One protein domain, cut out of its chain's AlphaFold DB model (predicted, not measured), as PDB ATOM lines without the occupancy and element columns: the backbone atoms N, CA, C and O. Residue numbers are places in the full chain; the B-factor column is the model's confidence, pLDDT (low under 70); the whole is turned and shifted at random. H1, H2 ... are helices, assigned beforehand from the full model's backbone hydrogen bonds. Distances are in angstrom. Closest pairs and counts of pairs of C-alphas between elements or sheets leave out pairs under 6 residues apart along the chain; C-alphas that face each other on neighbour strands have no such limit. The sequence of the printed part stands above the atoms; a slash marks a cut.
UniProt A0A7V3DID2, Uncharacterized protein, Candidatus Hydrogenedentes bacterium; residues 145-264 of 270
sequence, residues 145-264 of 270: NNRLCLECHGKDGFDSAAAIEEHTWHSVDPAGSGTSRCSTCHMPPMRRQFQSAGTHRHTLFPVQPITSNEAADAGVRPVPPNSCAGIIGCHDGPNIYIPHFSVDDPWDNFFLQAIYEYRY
ATOM      1  N   ASN A 145     -26.370  32.388  44.473       94.12
ATOM      2  CA  ASN A 145     -27.608  32.990  43.980       94.12
ATOM      3  C   ASN A 145     -27.882  34.364  44.617       94.12
ATOM      4  O   ASN A 145     -29.034  34.778  44.674       94.12
ATOM      5  N   ASN A 146     -26.849  35.038  45.138       95.56
ATOM      6  CA  ASN A 146     -26.923  36.315  45.863       95.56
ATOM      7  C   ASN A 146     -27.735  36.312  47.163       95.56
ATOM      8  O   ASN A 146     -27.747  37.326  47.859       95.56
ATOM      9  N   ARG A 147     -28.359  35.193  47.551       94.75
ATOM     10  CA  ARG A 147     -29.220  35.142  48.735       94.75
ATOM     11  C   ARG A 147     -28.489  35.592  49.996       94.75
ATOM     12  O   ARG A 147     -29.050  36.373  50.752       94.75
ATOM     13  N   LEU A 148     -27.244  35.153  50.184       95.50
ATOM     14  CA  LEU A 148     -26.432  35.540  51.341       95.50
ATOM     15  C   LEU A 148     -26.372  37.057  51.562       95.50
ATOM     16  O   LEU A 148     -26.492  37.520  52.689       95.50
ATOM     17  N   CYS A 149     -26.194  37.825  50.489       95.44
ATOM     18  CA  CYS A 149     -26.071  39.277  50.561       95.44
ATOM     19  C   CYS A 149     -27.454  39.941  50.628       95.44
ATOM     20  O   CYS A 149     -27.668  40.882  51.392       95.44
ATOM     21  N   LEU A 150     -28.408  39.433  49.843       95.81
ATOM     22  CA  LEU A 150     -29.731  40.035  49.681       95.81
ATOM     23  C   LEU A 150     -30.663  39.822  50.878       95.81
ATOM     24  O   LEU A 150     -31.637  40.560  50.999       95.81
ATOM     25  N   GLU A 151     -30.356  38.895  51.793       94.38
ATOM     26  CA  GLU A 151     -31.080  38.767  53.069       94.38
ATOM     27  C   GLU A 151     -31.074  40.080  53.877       94.38
ATOM     28  O   GLU A 151     -32.054  40.380  54.559       94.38
ATOM     29  N   CYS A 152     -30.021  40.896  53.734       95.31
ATOM     30  CA  CYS A 152     -29.939  42.233  54.324       95.31
ATOM     31  C   CYS A 152     -29.970  43.342  53.268       95.31
ATOM     32  O   CYS A 152     -30.750  44.278  53.409       95.31
ATOM     33  N   HIS A 153     -29.170  43.230  52.206       95.50
ATOM     34  CA  HIS A 153     -28.997  44.308  51.229       95.50
ATOM     35  C   HIS A 153     -30.150  44.447  50.234       95.50
ATOM     36  O   HIS A 153     -30.240  45.467  49.559       95.50
ATOM     37  N   GLY A 154     -31.070  43.477  50.155       96.38
ATOM     38  CA  GLY A 154     -32.247  43.595  49.291       96.38
ATOM     39  C   GLY A 154     -33.050  44.859  49.610       96.38
ATOM     40  O   GLY A 154     -33.321  45.669  48.731       96.38
ATOM     41  N   LYS A 155     -33.319  45.106  50.897       94.81
ATOM     42  CA  LYS A 155     -34.000  46.327  51.369       94.81
ATOM     43  C   LYS A 155     -33.147  47.603  51.288       94.81
ATOM     44  O   LYS A 155     -33.687  48.687  51.472       94.81
ATOM     45  N   ASP A 156     -31.849  47.479  51.012       91.88
ATOM     46  CA  ASP A 156     -30.912  48.601  50.897       91.88
ATOM     47  C   ASP A 156     -30.738  49.050  49.429       91.88
ATOM     48  O   ASP A 156     -29.740  49.677  49.080       91.88
ATOM     49  N   GLY A 157     -31.709  48.729  48.563       92.88
ATOM     50  CA  GLY A 157     -31.738  49.156  47.160       92.88
ATOM     51  C   GLY A 157     -31.446  48.056  46.138       92.88
ATOM     52  O   GLY A 157     -31.282  48.368  44.966       92.88
ATOM     53  N   PHE A 158     -31.409  46.784  46.547       96.19
ATOM     54  CA  PHE A 158     -31.186  45.630  45.660       96.19
ATOM     55  C   PHE A 158     -32.374  44.656  45.648       96.19
ATOM     56  O   PHE A 158     -32.204  43.437  45.580       96.19
ATOM     57  N   ASP A 159     -33.594  45.180  45.747       94.50
ATOM     58  CA  ASP A 159     -34.842  44.410  45.843       94.50
ATOM     59  C   ASP A 159     -35.376  43.914  44.488       94.50
ATOM     60  O   ASP A 159     -36.352  43.161  44.438       94.50
ATOM     61  N   SER A 160     -34.735  44.299  43.381       95.75
ATOM     62  CA  SER A 160     -35.160  43.950  42.028       95.75
ATOM     63  C   SER A 160     -33.988  43.591  41.114       95.75
ATOM     64  O   SER A 160     -32.858  44.046  41.292       95.75
ATOM     65  N   ALA A 161     -34.275  42.793  40.080       95.38
ATOM     66  CA  ALA A 161     -33.288  42.457  39.056       95.38
ATOM     67  C   ALA A 161     -32.773  43.707  38.321       95.38
ATOM     68  O   ALA A 161     -31.586  43.792  38.040       95.38
ATOM     69  N   ALA A 162     -33.637  44.700  38.082       96.81
ATOM     70  CA  ALA A 162     -33.242  45.954  37.445       96.81
ATOM     71  C   ALA A 162     -32.204  46.720  38.281       96.81
ATOM     72  O   ALA A 162     -31.193  47.147  37.737       96.81
ATOM     73  N   ALA A 163     -32.402  46.822  39.601       96.31
ATOM     74  CA  ALA A 163     -31.441  47.484  40.483       96.31
ATOM     75  C   ALA A 163     -30.095  46.738  40.544       96.31
ATOM     76  O   ALA A 163     -29.028  47.351  40.549       96.31
ATOM     77  N   ILE A 164     -30.132  45.401  40.545       96.25
ATOM     78  CA  ILE A 164     -28.917  44.577  40.499       96.25
ATOM     79  C   ILE A 164     -28.193  44.760  39.159       96.25
ATOM     80  O   ILE A 164     -26.976  44.924  39.150       96.25
ATOM     81  N   GLU A 165     -28.903  44.742  38.032       96.19
ATOM     82  CA  GLU A 165     -28.316  44.949  36.703       96.19
ATOM     83  C   GLU A 165     -27.739  46.359  36.548       96.19
ATOM     84  O   GLU A 165     -26.628  46.504  36.047       96.19
ATOM     85  N   GLU A 166     -28.426  47.388  37.048       94.19
ATOM     86  CA  GLU A 166     -27.936  48.772  37.040       94.19
ATOM     87  C   GLU A 166     -26.650  48.929  37.862       94.19
ATOM     88  O   GLU A 166     -25.724  49.628  37.454       94.19
ATOM     89  N   HIS A 167     -26.559  48.246  39.002       94.31
ATOM     90  CA  HIS A 167     -25.369  48.289  39.843       94.31
ATOM     91  C   HIS A 167     -24.210  47.448  39.301       94.31
ATOM     92  O   HIS A 167     -23.057  47.882  39.329       94.31
ATOM     93  N   THR A 168     -24.497  46.230  38.844       93.75
ATOM     94  CA  THR A 168     -23.468  45.266  38.427       93.75
ATOM     95  C   THR A 168     -23.059  45.428  36.973       93.75
ATOM     96  O   THR A 168     -21.983  44.963  36.612       93.75
ATOM     97  N   TRP A 169     -23.881  46.076  36.142       91.81
ATOM     98  CA  TRP A 169     -23.699  46.203  34.691       91.81
ATOM     99  C   TRP A 169     -23.647  44.859  33.961       91.81
ATOM    100  O   TRP A 169     -23.102  44.750  32.863       91.81
ATOM    101  N   HIS A 170     -24.239  43.836  34.573       92.56
ATOM    102  CA  HIS A 170     -24.354  42.496  34.032       92.56
ATOM    103  C   HIS A 170     -25.791  42.016  34.162       92.56
ATOM    104  O   HIS A 170     -26.450  42.262  35.175       92.56
ATOM    105  N   SER A 171     -26.254  41.255  33.172       93.00
ATOM    106  CA  SER A 171     -27.564  40.622  33.260       93.00
ATOM    107  C   SER A 171     -27.664  39.727  34.496       93.00
ATOM    108  O   SER A 171     -26.705  39.058  34.910       93.00
ATOM    109  N   VAL A 172     -28.842  39.733  35.115       95.00
ATOM    110  CA  VAL A 172     -29.068  39.028  36.380       95.00
ATOM    111  C   VAL A 172     -29.222  37.531  36.142       95.00
ATOM    112  O   VAL A 172     -30.312  37.025  35.903       95.00
ATOM    113  N   ASP A 173     -28.109  36.813  36.249       93.50
ATOM    114  CA  ASP A 173     -28.052  35.355  36.248       93.50
ATOM    115  C   ASP A 173     -26.958  34.873  37.215       93.50
ATOM    116  O   ASP A 173     -25.923  34.335  36.803       93.50
ATOM    117  N   PRO A 174     -27.139  35.085  38.533       92.12
ATOM    118  CA  PRO A 174     -26.136  34.691  39.504       92.12
ATOM    119  C   PRO A 174     -25.983  33.167  39.553       92.12
ATOM    120  O   PRO A 174     -24.879  32.687  39.757       92.12
ATOM    121  N   ALA A 175     -27.030  32.368  39.332       89.44
ATOM    122  CA  ALA A 175     -26.915  30.909  39.405       89.44
ATOM    123  C   ALA A 175     -26.240  30.287  38.168       89.44
ATOM    124  O   ALA A 175     -25.489  29.324  38.335       89.44
ATOM    125  N   GLY A 176     -26.478  30.832  36.972       89.62
ATOM    126  CA  GLY A 176     -25.869  30.395  35.718       89.62
ATOM    127  C   GLY A 176     -24.516  31.056  35.478       89.62
ATOM    128  O   GLY A 176     -23.502  30.586  35.996       89.62
ATOM    129  N   SER A 177     -24.494  32.134  34.692       86.69
ATOM    130  CA  SER A 177     -23.264  32.839  34.293       86.69
ATOM    131  C   SER A 177     -22.457  33.382  35.477       86.69
ATOM    132  O   SER A 177     -21.233  33.454  35.406       86.69
ATOM    133  N   GLY A 178     -23.117  33.737  36.583       89.56
ATOM    134  CA  GLY A 178     -22.470  34.209  37.806       89.56
ATOM    135  C   GLY A 178     -21.890  35.625  37.728       89.56
ATOM    136  O   GLY A 178     -21.262  36.067  38.690       89.56
ATOM    137  N   THR A 179     -22.106  36.340  36.623       89.19
ATOM    138  CA  THR A 179     -21.540  37.673  36.344       89.19
ATOM    139  C   THR A 179     -22.086  38.758  37.272       89.19
ATOM    140  O   THR A 179     -21.352  39.641  37.695       89.19
ATOM    141  N   SER A 180     -23.349  38.640  37.671       94.06
ATOM    142  CA  SER A 180     -24.027  39.519  38.634       94.06
ATOM    143  C   SER A 180     -23.984  38.986  40.072       94.06
ATOM    144  O   SER A 180     -24.744  39.443  40.932       94.06
ATOM    145  N   ARG A 181     -23.120  38.002  40.379       95.00
ATOM    146  CA  ARG A 181     -22.924  37.578  41.774       95.00
ATOM    147  C   ARG A 181     -22.222  38.680  42.560       95.00
ATOM    148  O   ARG A 181     -21.116  39.073  42.198       95.00
ATOM    149  N   CYS A 182     -22.792  39.095  43.691       95.81
ATOM    150  CA  CYS A 182     -22.185  40.114  44.557       95.81
ATOM    151  C   CYS A 182     -20.755  39.717  44.959       95.81
ATOM    152  O   CYS A 182     -19.833  40.530  44.906       95.81
ATOM    153  N   SER A 183     -20.555  38.439  45.296       94.00
ATOM    154  CA  SER A 183     -19.256  37.902  45.710       94.00
ATOM    155  C   SER A 183     -18.185  37.980  44.622       94.00
ATOM    156  O   SER A 183     -17.013  38.041  44.962       94.00
ATOM    157  N   THR A 184     -18.544  37.999  43.335       92.56
ATOM    158  CA  THR A 184     -17.555  38.052  42.246       92.56
ATOM    159  C   THR A 184     -16.758  39.352  42.291       92.56
ATOM    160  O   THR A 184     -15.536  39.328  42.168       92.56
ATOM    161  N   CYS A 185     -17.432  40.478  42.534       94.19
ATOM    162  CA  CYS A 185     -16.781  41.784  42.595       94.19
ATOM    163  C   CYS A 185     -16.424  42.194  44.024       94.19
ATOM    164  O   CYS A 185     -15.380  42.801  44.208       94.19
ATOM    165  N   HIS A 186     -17.242  41.872  45.029       95.38
ATOM    166  CA  HIS A 186     -17.007  42.301  46.417       95.38
ATOM    167  C   HIS A 186     -16.110  41.350  47.213       95.38
ATOM    168  O   HIS A 186     -15.564  41.733  48.244       95.38
ATOM    169  N   MET A 187     -15.954  40.110  46.756       94.94
ATOM    170  CA  MET A 187     -15.083  39.113  47.373       94.94
ATOM    171  C   MET A 187     -14.259  38.400  46.295       94.94
ATOM    172  O   MET A 187     -14.341  37.177  46.184       94.94
ATOM    173  N   PRO A 188     -13.488  39.120  45.456       94.00
ATOM    174  CA  PRO A 188     -12.734  38.489  44.383       94.00
ATOM    175  C   PRO A 188     -11.672  37.533  44.957       94.00
ATOM    176  O   PRO A 188     -11.244  37.688  46.111       94.00
ATOM    177  N   PRO A 189     -11.222  36.533  44.180       93.44
ATOM    178  CA  PRO A 189     -10.141  35.647  44.602       93.44
ATOM    179  C   PRO A 189      -8.882  36.458  44.920       93.44
ATOM    180  O   PRO A 189      -8.594  37.458  44.277       93.44
ATOM    181  N   MET A 190      -8.081  36.036  45.899       90.94
ATOM    182  CA  MET A 190      -6.848  36.767  46.244       90.94
ATOM    183  C   MET A 190      -5.701  36.533  45.258       90.94
ATOM    184  O   MET A 190      -4.719  37.274  45.232       90.94
ATOM    185  N   ARG A 191      -5.774  35.438  44.503       91.19
ATOM    186  CA  ARG A 191      -4.712  34.951  43.624       91.19
ATOM    187  C   ARG A 191      -5.326  34.515  42.310       91.19
ATOM    188  O   ARG A 191      -6.438  34.004  42.288       91.19
ATOM    189  N   ARG A 192      -4.561  34.631  41.225       89.75
ATOM    190  CA  ARG A 192      -5.012  34.209  39.891       89.75
ATOM    191  C   ARG A 192      -5.115  32.692  39.717       89.75
ATOM    192  O   ARG A 192      -5.814  32.227  38.829       89.75
ATOM    193  N   GLN A 193      -4.441  31.918  40.565       88.00
ATOM    194  CA  GLN A 193      -4.411  30.456  40.501       88.00
ATOM    195  C   GLN A 193      -5.293  29.838  41.586       88.00
ATOM    196  O   GLN A 193      -5.433  30.406  42.667       88.00
ATOM    197  N   PHE A 194      -5.842  28.653  41.302       88.00
ATOM    198  CA  PHE A 194      -6.686  27.880  42.225       88.00
ATOM    199  C   PHE A 194      -7.874  28.671  42.791       88.00
ATOM    200  O   PHE A 194      -8.279  28.441  43.924       88.00
ATOM    201  N   GLN A 195      -8.447  29.587  42.002       89.88
ATOM    202  CA  GLN A 195      -9.479  30.529  42.459       89.88
ATOM    203  C   GLN A 195     -10.678  29.835  43.110       89.88
ATOM    204  O   GLN A 195     -11.179  30.310  44.116       89.88
ATOM    205  N   SER A 196     -11.090  28.670  42.602       85.12
ATOM    206  CA  SER A 196     -12.209  27.904  43.162       85.12
ATOM    207  C   SER A 196     -11.949  27.320  44.554       85.12
ATOM    208  O   SER A 196     -12.899  27.111  45.298       85.12
ATOM    209  N   ALA A 197     -10.692  27.031  44.898       85.00
ATOM    210  CA  ALA A 197     -10.299  26.432  46.178       85.00
ATOM    211  C   ALA A 197      -9.541  27.412  47.092       85.00
ATOM    212  O   ALA A 197      -9.221  27.076  48.230       85.00
ATOM    213  N   GLY A 198      -9.194  28.592  46.578       86.00
ATOM    214  CA  GLY A 198      -8.372  29.581  47.255       86.00
ATOM    215  C   GLY A 198      -9.176  30.566  48.101       86.00
ATOM    216  O   GLY A 198     -10.397  30.686  47.993       86.00
ATOM    217  N   THR A 199      -8.457  31.319  48.931       88.19
ATOM    218  CA  THR A 199      -9.028  32.422  49.704       88.19
ATOM    219  C   THR A 199      -9.540  33.531  48.785       88.19
ATOM    220  O   THR A 199      -8.916  33.882  47.777       88.19
ATOM    221  N   HIS A 200     -10.662  34.115  49.186       93.00
ATOM    222  CA  HIS A 200     -11.273  35.288  48.574       93.00
ATOM    223  C   HIS A 200     -11.151  36.491  49.515       93.00
ATOM    224  O   HIS A 200     -11.022  36.321  50.731       93.00
ATOM    225  N   ARG A 201     -11.177  37.710  48.970       94.56
ATOM    226  CA  ARG A 201     -11.111  38.935  49.780       94.56
ATOM    227  C   ARG A 201     -12.328  39.042  50.692       94.56
ATOM    228  O   ARG A 201     -13.451  38.773  50.274       94.56
ATOM    229  N   HIS A 202     -12.094  39.459  51.931       95.81
ATOM    230  CA  HIS A 202     -13.138  39.615  52.952       95.81
ATOM    231  C   HIS A 202     -13.358  41.077  53.363       95.81
ATOM    232  O   HIS A 202     -14.050  41.350  54.337       95.81
ATOM    233  N   THR A 203     -12.830  42.033  52.595       94.56
ATOM    234  CA  THR A 203     -13.145  43.459  52.764       94.56
ATOM    235  C   THR A 203     -14.589  43.771  52.354       94.56
ATOM    236  O   THR A 203     -15.140  44.778  52.790       94.56
ATOM    237  N   LEU A 204     -15.210  42.904  51.536       94.88
ATOM    238  CA  LEU A 204     -16.544  43.072  50.939       94.88
ATOM    239  C   LEU A 204     -16.668  44.359  50.100       94.88
ATOM    240  O   LEU A 204     -17.766  44.816  49.784       94.88
ATOM    241  N   PHE A 205     -15.526  44.914  49.703       91.75
ATOM    242  CA  PHE A 205     -15.414  46.050  48.809       91.75
ATOM    243  C   PHE A 205     -14.824  45.596  47.478       91.75
ATOM    244  O   PHE A 205     -13.941  44.732  47.474       91.75
ATOM    245  N   PRO A 206     -15.264  46.183  46.352       93.44
ATOM    246  CA  PRO A 206     -14.622  45.935  45.077       93.44
ATOM    247  C   PRO A 206     -13.141  46.314  45.124       93.44
ATOM    248  O   PRO A 206     -12.770  47.378  45.617       93.44
ATOM    249  N   VAL A 207     -12.294  45.436  44.600       94.19
ATOM    250  CA  VAL A 207     -10.878  45.696  44.364       94.19
ATOM    251  C   VAL A 207     -10.777  46.504  43.078       94.19
ATOM    252  O   VAL A 207     -11.045  45.989  41.990       94.19
ATOM    253  N   GLN A 208     -10.421  47.780  43.218       94.94
ATOM    254  CA  GLN A 208     -10.310  48.699  42.090       94.94
ATOM    255  C   GLN A 208      -9.256  48.217  41.080       94.94
ATOM    256  O   GLN A 208      -8.202  47.728  41.500       94.94
ATOM    257  N   PRO A 209      -9.486  48.370  39.765       95.75
ATOM    258  CA  PRO A 209      -8.532  47.948  38.742       95.75
ATOM    259  C   PRO A 209      -7.119  48.511  38.913       95.75
ATOM    260  O   PRO A 209      -6.144  47.781  38.716       95.75
ATOM    261  N   ILE A 210      -6.992  49.765  39.359       96.00
ATOM    262  CA  ILE A 210      -5.683  50.403  39.564       96.00
ATOM    263  C   ILE A 210      -4.807  49.670  40.587       96.00
ATOM    264  O   ILE A 210      -3.584  49.666  40.456       96.00
ATOM    265  N   THR A 211      -5.410  48.964  41.550       95.44
ATOM    266  CA  THR A 211      -4.662  48.235  42.586       95.44
ATOM    267  C   THR A 211      -3.775  47.124  42.017       95.44
ATOM    268  O   THR A 211      -2.758  46.773  42.618       95.44
ATOM    269  N   SER A 212      -4.103  46.586  40.835       96.06
ATOM    270  CA  SER A 212      -3.240  45.637  40.124       96.06
ATOM    271  C   SER A 212      -1.949  46.308  39.637       96.06
ATOM    272  O   SER A 212      -0.876  45.720  39.788       96.06
ATOM    273  N   ASN A 213      -2.014  47.551  39.146       97.31
ATOM    274  CA  ASN A 213      -0.828  48.330  38.767       97.31
ATOM    275  C   ASN A 213       0.014  48.679  39.996       97.31
ATOM    276  O   ASN A 213       1.216  48.437  39.999       97.31
ATOM    277  N   GLU A 214      -0.619  49.151  41.070       96.94
ATOM    278  CA  GLU A 214       0.076  49.488  42.321       96.94
ATOM    279  C   GLU A 214       0.807  48.275  42.910       96.94
ATOM    280  O   GLU A 214       1.969  48.363  43.314       96.94
ATOM    281  N   ALA A 215       0.162  47.105  42.910       95.88
ATOM    282  CA  ALA A 215       0.798  45.859  43.317       95.88
ATOM    283  C   ALA A 215       1.963  45.490  42.383       95.88
ATOM    284  O   ALA A 215       3.010  45.023  42.845       95.88
ATOM    285  N   ALA A 216       1.804  45.705  41.073       96.50
ATOM    286  CA  ALA A 216       2.853  45.439  40.103       96.50
ATOM    287  C   ALA A 216       4.082  46.343  40.317       96.50
ATOM    288  O   ALA A 216       5.210  45.831  40.297       96.50
ATOM    289  N   ASP A 217       3.870  47.628  40.580       97.25
ATOM    290  CA  ASP A 217       4.907  48.628  40.862       97.25
ATOM    291  C   ASP A 217       5.609  48.358  42.200       97.25
ATOM    292  O   ASP A 217       6.827  48.498  42.311       97.25
ATOM    293  N   ALA A 218       4.871  47.848  43.190       97.50
ATOM    294  CA  ALA A 218       5.416  47.362  44.458       97.50
ATOM    295  C   ALA A 218       6.180  46.023  44.339       97.50
ATOM    296  O   ALA A 218       6.637  45.471  45.343       97.50
ATOM    297  N   GLY A 219       6.320  45.468  43.130       96.50
ATOM    298  CA  GLY A 219       7.057  44.228  42.878       96.50
ATOM    299  C   GLY A 219       6.303  42.944  43.242       96.50
ATOM    300  O   GLY A 219       6.896  41.865  43.226       96.50
ATOM    301  N   VAL A 220       4.998  43.011  43.532       94.62
ATOM    302  CA  VAL A 220       4.184  41.824  43.833       94.62
ATOM    303  C   VAL A 220       4.017  40.989  42.566       94.62
ATOM    304  O   VAL A 220       3.519  41.472  41.547       94.62
ATOM    305  N   ARG A 221       4.439  39.722  42.604       91.44
ATOM    306  CA  ARG A 221       4.283  38.772  41.493       91.44
ATOM    307  C   ARG A 221       3.810  37.399  42.003       91.44
ATOM    308  O   ARG A 221       4.327  36.934  43.018       91.44
ATOM    309  N   PRO A 222       2.880  36.719  41.299       91.94
ATOM    310  CA  PRO A 222       2.092  37.234  40.174       91.94
ATOM    311  C   PRO A 222       1.185  38.396  40.609       91.94
ATOM    312  O   PRO A 222       0.744  38.423  41.757       91.94
ATOM    313  N   VAL A 223       0.916  39.340  39.698       94.50
ATOM    314  CA  VAL A 223      -0.001  40.464  39.965       94.50
ATOM    315  C   VAL A 223      -1.361  39.916  40.432       94.50
ATOM    316  O   VAL A 223      -1.860  38.966  39.809       94.50
ATOM    317  N   PRO A 224      -1.926  40.418  41.545       93.81
ATOM    318  CA  PRO A 224      -3.212  39.958  42.050       93.81
ATOM    319  C   PRO A 224      -4.365  40.381  41.124       93.81
ATOM    320  O   PRO A 224      -4.267  41.403  40.438       93.81
ATOM    321  N   PRO A 225      -5.461  39.602  41.097       95.12
ATOM    322  CA  PRO A 225      -6.656  39.979  40.355       95.12
ATOM    323  C   PRO A 225      -7.348  41.192  40.993       95.12
ATOM    324  O   PRO A 225      -7.191  41.457  42.187       95.12
ATOM    325  N   ASN A 226      -8.153  41.884  40.195       95.00
ATOM    326  CA  ASN A 226      -9.078  42.919  40.647       95.00
ATOM    327  C   ASN A 226     -10.528  42.477  40.376       95.00
ATOM    328  O   ASN A 226     -10.768  41.367  39.901       95.00
ATOM    329  N   SER A 227     -11.516  43.310  40.705       94.00
ATOM    330  CA  SER A 227     -12.932  42.928  40.576       94.00
ATOM    331  C   SER A 227     -13.428  42.778  39.135       94.00
ATOM    332  O   SER A 227     -14.538  42.286  38.937       94.00
ATOM    333  N   CYS A 228     -12.638  43.198  38.145       92.25
ATOM    334  CA  CYS A 228     -12.995  43.161  36.728       92.25
ATOM    335  C   CYS A 228     -12.128  42.167  35.936       92.25
ATOM    336  O   CYS A 228     -12.634  41.503  35.033       92.25
ATOM    337  N   ALA A 229     -10.842  42.044  36.274       93.12
ATOM    338  CA  ALA A 229      -9.843  41.283  35.530       93.12
ATOM    339  C   ALA A 229      -9.040  40.328  36.427       93.12
ATOM    340  O   ALA A 229      -8.873  40.538  37.631       93.12
ATOM    341  N   GLY A 230      -8.519  39.255  35.826       91.12
ATOM    342  CA  GLY A 230      -7.793  38.203  36.543       91.12
ATOM    343  C   GLY A 230      -8.694  37.180  37.244       91.12
ATOM    344  O   GLY A 230      -8.192  36.350  38.004       91.12
ATOM    345  N   ILE A 231     -10.012  37.232  37.011       90.38
ATOM    346  CA  ILE A 231     -11.002  36.255  37.488       90.38
ATOM    347  C   ILE A 231     -11.314  35.278  36.349       90.38
ATOM    348  O   ILE A 231     -11.764  35.683  35.271       90.38
ATOM    349  N   ILE A 232     -11.087  33.984  36.584       86.06
ATOM    350  CA  ILE A 232     -11.258  32.938  35.567       86.06
ATOM    351  C   ILE A 232     -12.713  32.911  35.084       86.06
ATOM    352  O   ILE A 232     -13.638  32.744  35.875       86.06
ATOM    353  N   GLY A 233     -12.903  33.004  33.764       81.62
ATOM    354  CA  GLY A 233     -14.221  32.915  33.124       81.62
ATOM    355  C   GLY A 233     -14.971  34.245  32.988       81.62
ATOM    356  O   GLY A 233     -16.055  34.249  32.409       81.62
ATOM    357  N   CYS A 234     -14.399  35.354  33.462       86.38
ATOM    358  CA  CYS A 234     -14.909  36.710  33.236       86.38
ATOM    359  C   CYS A 234     -14.123  37.374  32.090       86.38
ATOM    360  O   CYS A 234     -13.888  36.744  31.059       86.38
ATOM    361  N   HIS A 235     -13.646  38.607  32.273       89.00
ATOM    362  CA  HIS A 235     -12.824  39.322  31.290       89.00
ATOM    363  C   HIS A 235     -11.393  38.772  31.119       89.00
ATOM    364  O   HIS A 235     -10.595  39.350  30.398       89.00
ATOM    365  N   ASP A 236     -11.067  37.644  31.750       78.00
ATOM    366  CA  ASP A 236      -9.806  36.898  31.576       78.00
ATOM    367  C   ASP A 236     -10.055  35.513  30.923       78.00
ATOM    368  O   ASP A 236      -9.196  34.636  30.890       78.00
ATOM    369  N   GLY A 237     -11.291  35.254  30.464       69.75
ATOM    370  CA  GLY A 237     -11.706  33.980  29.860       69.75
ATOM    371  C   GLY A 237     -11.414  33.877  28.354       69.75
ATOM    372  O   GLY A 237     -10.873  34.803  27.778       69.75
ATOM    373  N   PRO A 238     -11.793  32.775  27.676       64.94
ATOM    374  CA  PRO A 238     -11.614  32.586  26.224       64.94
ATOM    375  C   PRO A 238     -12.815  33.046  25.367       64.94
ATOM    376  O   PRO A 238     -12.882  32.745  24.176       64.94
ATOM    377  N   ASN A 239     -13.820  33.691  25.965       72.25
ATOM    378  CA  ASN A 239     -15.045  34.072  25.264       72.25
ATOM    379  C   ASN A 239     -14.824  35.320  24.390       72.25
ATOM    380  O   ASN A 239     -14.805  36.431  24.894       72.25
ATOM    381  N   ILE A 240     -14.752  35.129  23.072       74.12
ATOM    382  CA  ILE A 240     -14.474  36.190  22.085       74.12
ATOM    383  C   ILE A 240     -15.542  37.294  21.997       74.12
ATOM    384  O   ILE A 240     -15.324  38.305  21.334       74.12
ATOM    385  N   TYR A 241     -16.716  37.091  22.602       80.81
ATOM    386  CA  TYR A 241     -17.816  38.058  22.583       80.81
ATOM    387  C   TYR A 241     -17.774  39.039  23.759       80.81
ATOM    388  O   TYR A 241     -18.604  39.945  23.817       80.81
ATOM    389  N   ILE A 242     -16.836  38.865  24.693       82.00
ATOM    390  CA  ILE A 242     -16.606  39.790  25.804       82.00
ATOM    391  C   ILE A 242     -15.218  40.429  25.665       82.00
ATOM    392  O   ILE A 242     -14.286  39.769  25.210       82.00
ATOM    393  N   PRO A 243     -15.051  41.706  26.045       87.81
ATOM    394  CA  PRO A 243     -13.728  42.315  26.109       87.81
ATOM    395  C   PRO A 243     -12.809  41.531  27.050       87.81
ATOM    396  O   PRO A 243     -13.249  41.115  28.127       87.81
ATOM    397  N   HIS A 244     -11.549  41.365  26.649       90.38
ATOM    398  CA  HIS A 244     -10.517  40.728  27.457       90.38
ATOM    399  C   HIS A 244      -9.599  41.784  28.061       90.38
ATOM    400  O   HIS A 244      -9.189  42.700  27.352       90.38
ATOM    401  N   PHE A 245      -9.270  41.622  29.339       92.56
ATOM    402  CA  PHE A 245      -8.375  42.504  30.077       92.56
ATOM    403  C   PHE A 245      -7.364  41.680  30.865       92.56
ATOM    404  O   PHE A 245      -7.729  40.759  31.603       92.56
ATOM    405  N   SER A 246      -6.093  42.039  30.746       92.88
ATOM    406  CA  SER A 246      -4.996  41.438  31.490       92.88
ATOM    407  C   SER A 246      -4.629  42.302  32.687       92.88
ATOM    408  O   SER A 246      -4.272  43.466  32.539       92.88
ATOM    409  N   VAL A 247      -4.589  41.710  33.883       94.50
ATOM    410  CA  VAL A 247      -4.062  42.423  35.063       94.50
ATOM    411  C   VAL A 247      -2.559  42.691  34.982       94.50
ATOM    412  O   VAL A 247      -2.056  43.492  35.762       94.50
ATOM    413  N   ASP A 248      -1.845  42.027  34.067       94.75
ATOM    414  CA  ASP A 248      -0.428  42.291  33.810       94.75
ATOM    415  C   ASP A 248      -0.214  43.439  32.801       94.75
ATOM    416  O   ASP A 248       0.927  43.869  32.639       94.75
ATOM    417  N   ASP A 249      -1.265  43.929  32.124       95.81
ATOM    418  CA  ASP A 249      -1.190  45.101  31.241       95.81
ATOM    419  C   ASP A 249      -1.651  46.367  31.991       95.81
ATOM    420  O   ASP A 249      -2.834  46.503  32.327       95.81
ATOM    421  N   PRO A 250      -0.748  47.334  32.243       96.19
ATOM    422  CA  PRO A 250      -1.117  48.565  32.922       96.19
ATOM    423  C   PRO A 250      -2.207  49.371  32.221       96.19
ATOM    424  O   PRO A 250      -2.999  50.025  32.905       96.19
ATOM    425  N   TRP A 251      -2.268  49.332  30.887       96.31
ATOM    426  CA  TRP A 251      -3.255  50.083  30.111       96.31
ATOM    427  C   TRP A 251      -4.655  49.492  30.228       96.31
ATOM    428  O   TRP A 251      -5.610  50.261  30.354       96.31
ATOM    429  N   ASP A 252      -4.778  48.165  30.279       96.25
ATOM    430  CA  ASP A 252      -6.053  47.496  30.552       96.25
ATOM    431  C   ASP A 252      -6.589  47.906  31.928       96.25
ATOM    432  O   ASP A 252      -7.755  48.283  32.063       96.25
ATOM    433  N   ASN A 253      -5.722  47.921  32.944       96.38
ATOM    434  CA  ASN A 253      -6.094  48.343  34.294       96.38
ATOM    435  C   ASN A 253      -6.480  49.833  34.353       96.38
ATOM    436  O   ASN A 253      -7.452  50.170  35.025       96.38
ATOM    437  N   PHE A 254      -5.790  50.728  33.633       96.88
ATOM    438  CA  PHE A 254      -6.181  52.145  33.548       96.88
ATOM    439  C   PHE A 254      -7.525  52.342  32.842       96.88
ATOM    440  O   PHE A 254      -8.353  53.132  33.297       96.88
ATOM    441  N   PHE A 255      -7.765  51.623  31.746       95.69
ATOM    442  CA  PHE A 255      -9.038  51.678  31.035       95.69
ATOM    443  C   PHE A 255     -10.190  51.182  31.917       95.69
ATOM    444  O   PHE A 255     -11.219  51.850  32.040       95.69
ATOM    445  N   LEU A 256      -9.994  50.048  32.590       95.12
ATOM    446  CA  LEU A 256     -10.948  49.518  33.556       95.12
ATOM    447  C   LEU A 256     -11.171  50.470  34.733       95.12
ATOM    448  O   LEU A 256     -12.311  50.630  35.163       95.12
ATOM    449  N   GLN A 257     -10.123  51.129  35.231       96.06
ATOM    450  CA  GLN A 257     -10.241  52.130  36.292       96.06
ATOM    451  C   GLN A 257     -11.114  53.309  35.843       96.06
ATOM    452  O   GLN A 257     -12.008  53.719  36.577       96.06
ATOM    453  N   ALA A 258     -10.930  53.806  34.616       95.25
ATOM    454  CA  ALA A 258     -11.763  54.878  34.074       95.25
ATOM    455  C   ALA A 258     -13.241  54.462  33.964       95.25
ATOM    456  O   ALA A 258     -14.135  55.252  34.275       95.25
ATOM    457  N   ILE A 259     -13.519  53.212  33.568       93.00
ATOM    458  CA  ILE A 259     -14.882  52.662  33.603       93.00
ATOM    459  C   ILE A 259     -15.393  52.613  35.044       93.00
ATOM    460  O   ILE A 259     -16.504  53.068  35.305       93.00
ATOM    461  N   TYR A 260     -14.599  52.081  35.974       93.38
ATOM    462  CA  TYR A 260     -14.968  51.958  37.381       93.38
ATOM    463  C   TYR A 260     -15.364  53.314  37.976       93.38
ATOM    464  O   TYR A 260     -16.451  53.444  38.526       93.38
ATOM    465  N   GLU A 261     -14.550  54.350  37.790       93.00
ATOM    466  CA  GLU A 261     -14.825  55.699  38.297       93.00
ATOM    467  C   GLU A 261     -16.039  56.348  37.627       93.00
ATOM    468  O   GLU A 261     -16.844  56.996  38.296       93.00
ATOM    469  N   TYR A 262     -16.217  56.136  36.320       92.12
ATOM    470  CA  TYR A 262     -17.394  56.620  35.601       92.12
ATOM    471  C   TYR A 262     -18.692  55.991  36.128       92.12
ATOM    472  O   TYR A 262     -19.718  56.665  36.227       92.12
ATOM    473  N   ARG A 263     -18.664  54.696  36.468       89.00
ATOM    474  CA  ARG A 263     -19.833  53.958  36.975       89.00
ATOM    475  C   ARG A 263     -20.067  54.157  38.469       89.00
ATOM    476  O   ARG A 263     -21.216  54.164  38.904       89.00
ATOM    477  N   TYR A 264     -18.999  54.323  39.240       88.25
ATOM    478  CA  TYR A 264     -19.020  54.367  40.700       88.25
ATOM    479  C   TYR A 264     -18.318  55.631  41.226       88.25
ATOM    480  O   TYR A 264     -17.341  55.538  41.970       88.25
TER     481      TYR A 264
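This is residues 145 to 264 of the 270 residues of an uncharacterized protein of Candidatus Hydrogenedentes bacterium (UniProt A0A7V3DID2). This domain has little regular structure: loops make most of the body, with the helical hairpin of H5 and H4 toward one end, H1 and H2 toward the other, and short H3 near the middle. The printed part has 120 residues, with five named helices, H1 to H5 in order, and no named strand; the class is all helix, with only 45 residues in named elements. It is compact, with a radius of gyration of the C-alphas of 14.3 A, and spans 42 by 28 by 26 A.

H5, residues 250 to 263, is 19.9 A from first to last C-alpha and ends at C-alpha 263, (-19.833, 53.958, 36.975). H4, residues 210 to 217, is 10.8 A long, H3, residues 182 to 186, 5.9 A, and H2, residues 161 to 168, 10.2 A. H1, residues 147 to 156, is 13.7 A long and begins at C-alpha 147, (-29.220, 35.142, 48.735).

H5 and H4 touch as a hairpin, at a shallow tilt of 24 degrees, opposite ways; their closest C-alphas, of Asn 253 and Ile 210, are 5.7 A apart. H2 is only just apart from H5, at 8.4 A, and from H3, at 8.1 A. H1 and H3 are close but not clearly touching, their closest C-alphas, of Cys 149 and Cys 182, 7.2 A apart. Every O i to N i+4 pair is within hydrogen-bond range in H2, H3, H4 and H5; H1 has 3 of 6, and 3 of 7 O i to N i+3 pairs.

The C-alphas farthest apart, of Ser 160 and Gly 219, are 42.2 A apart. The printed part has no cut; the link from H1 to H2 is tight, the other three long. Residues 237 to 238 are under pLDDT 70.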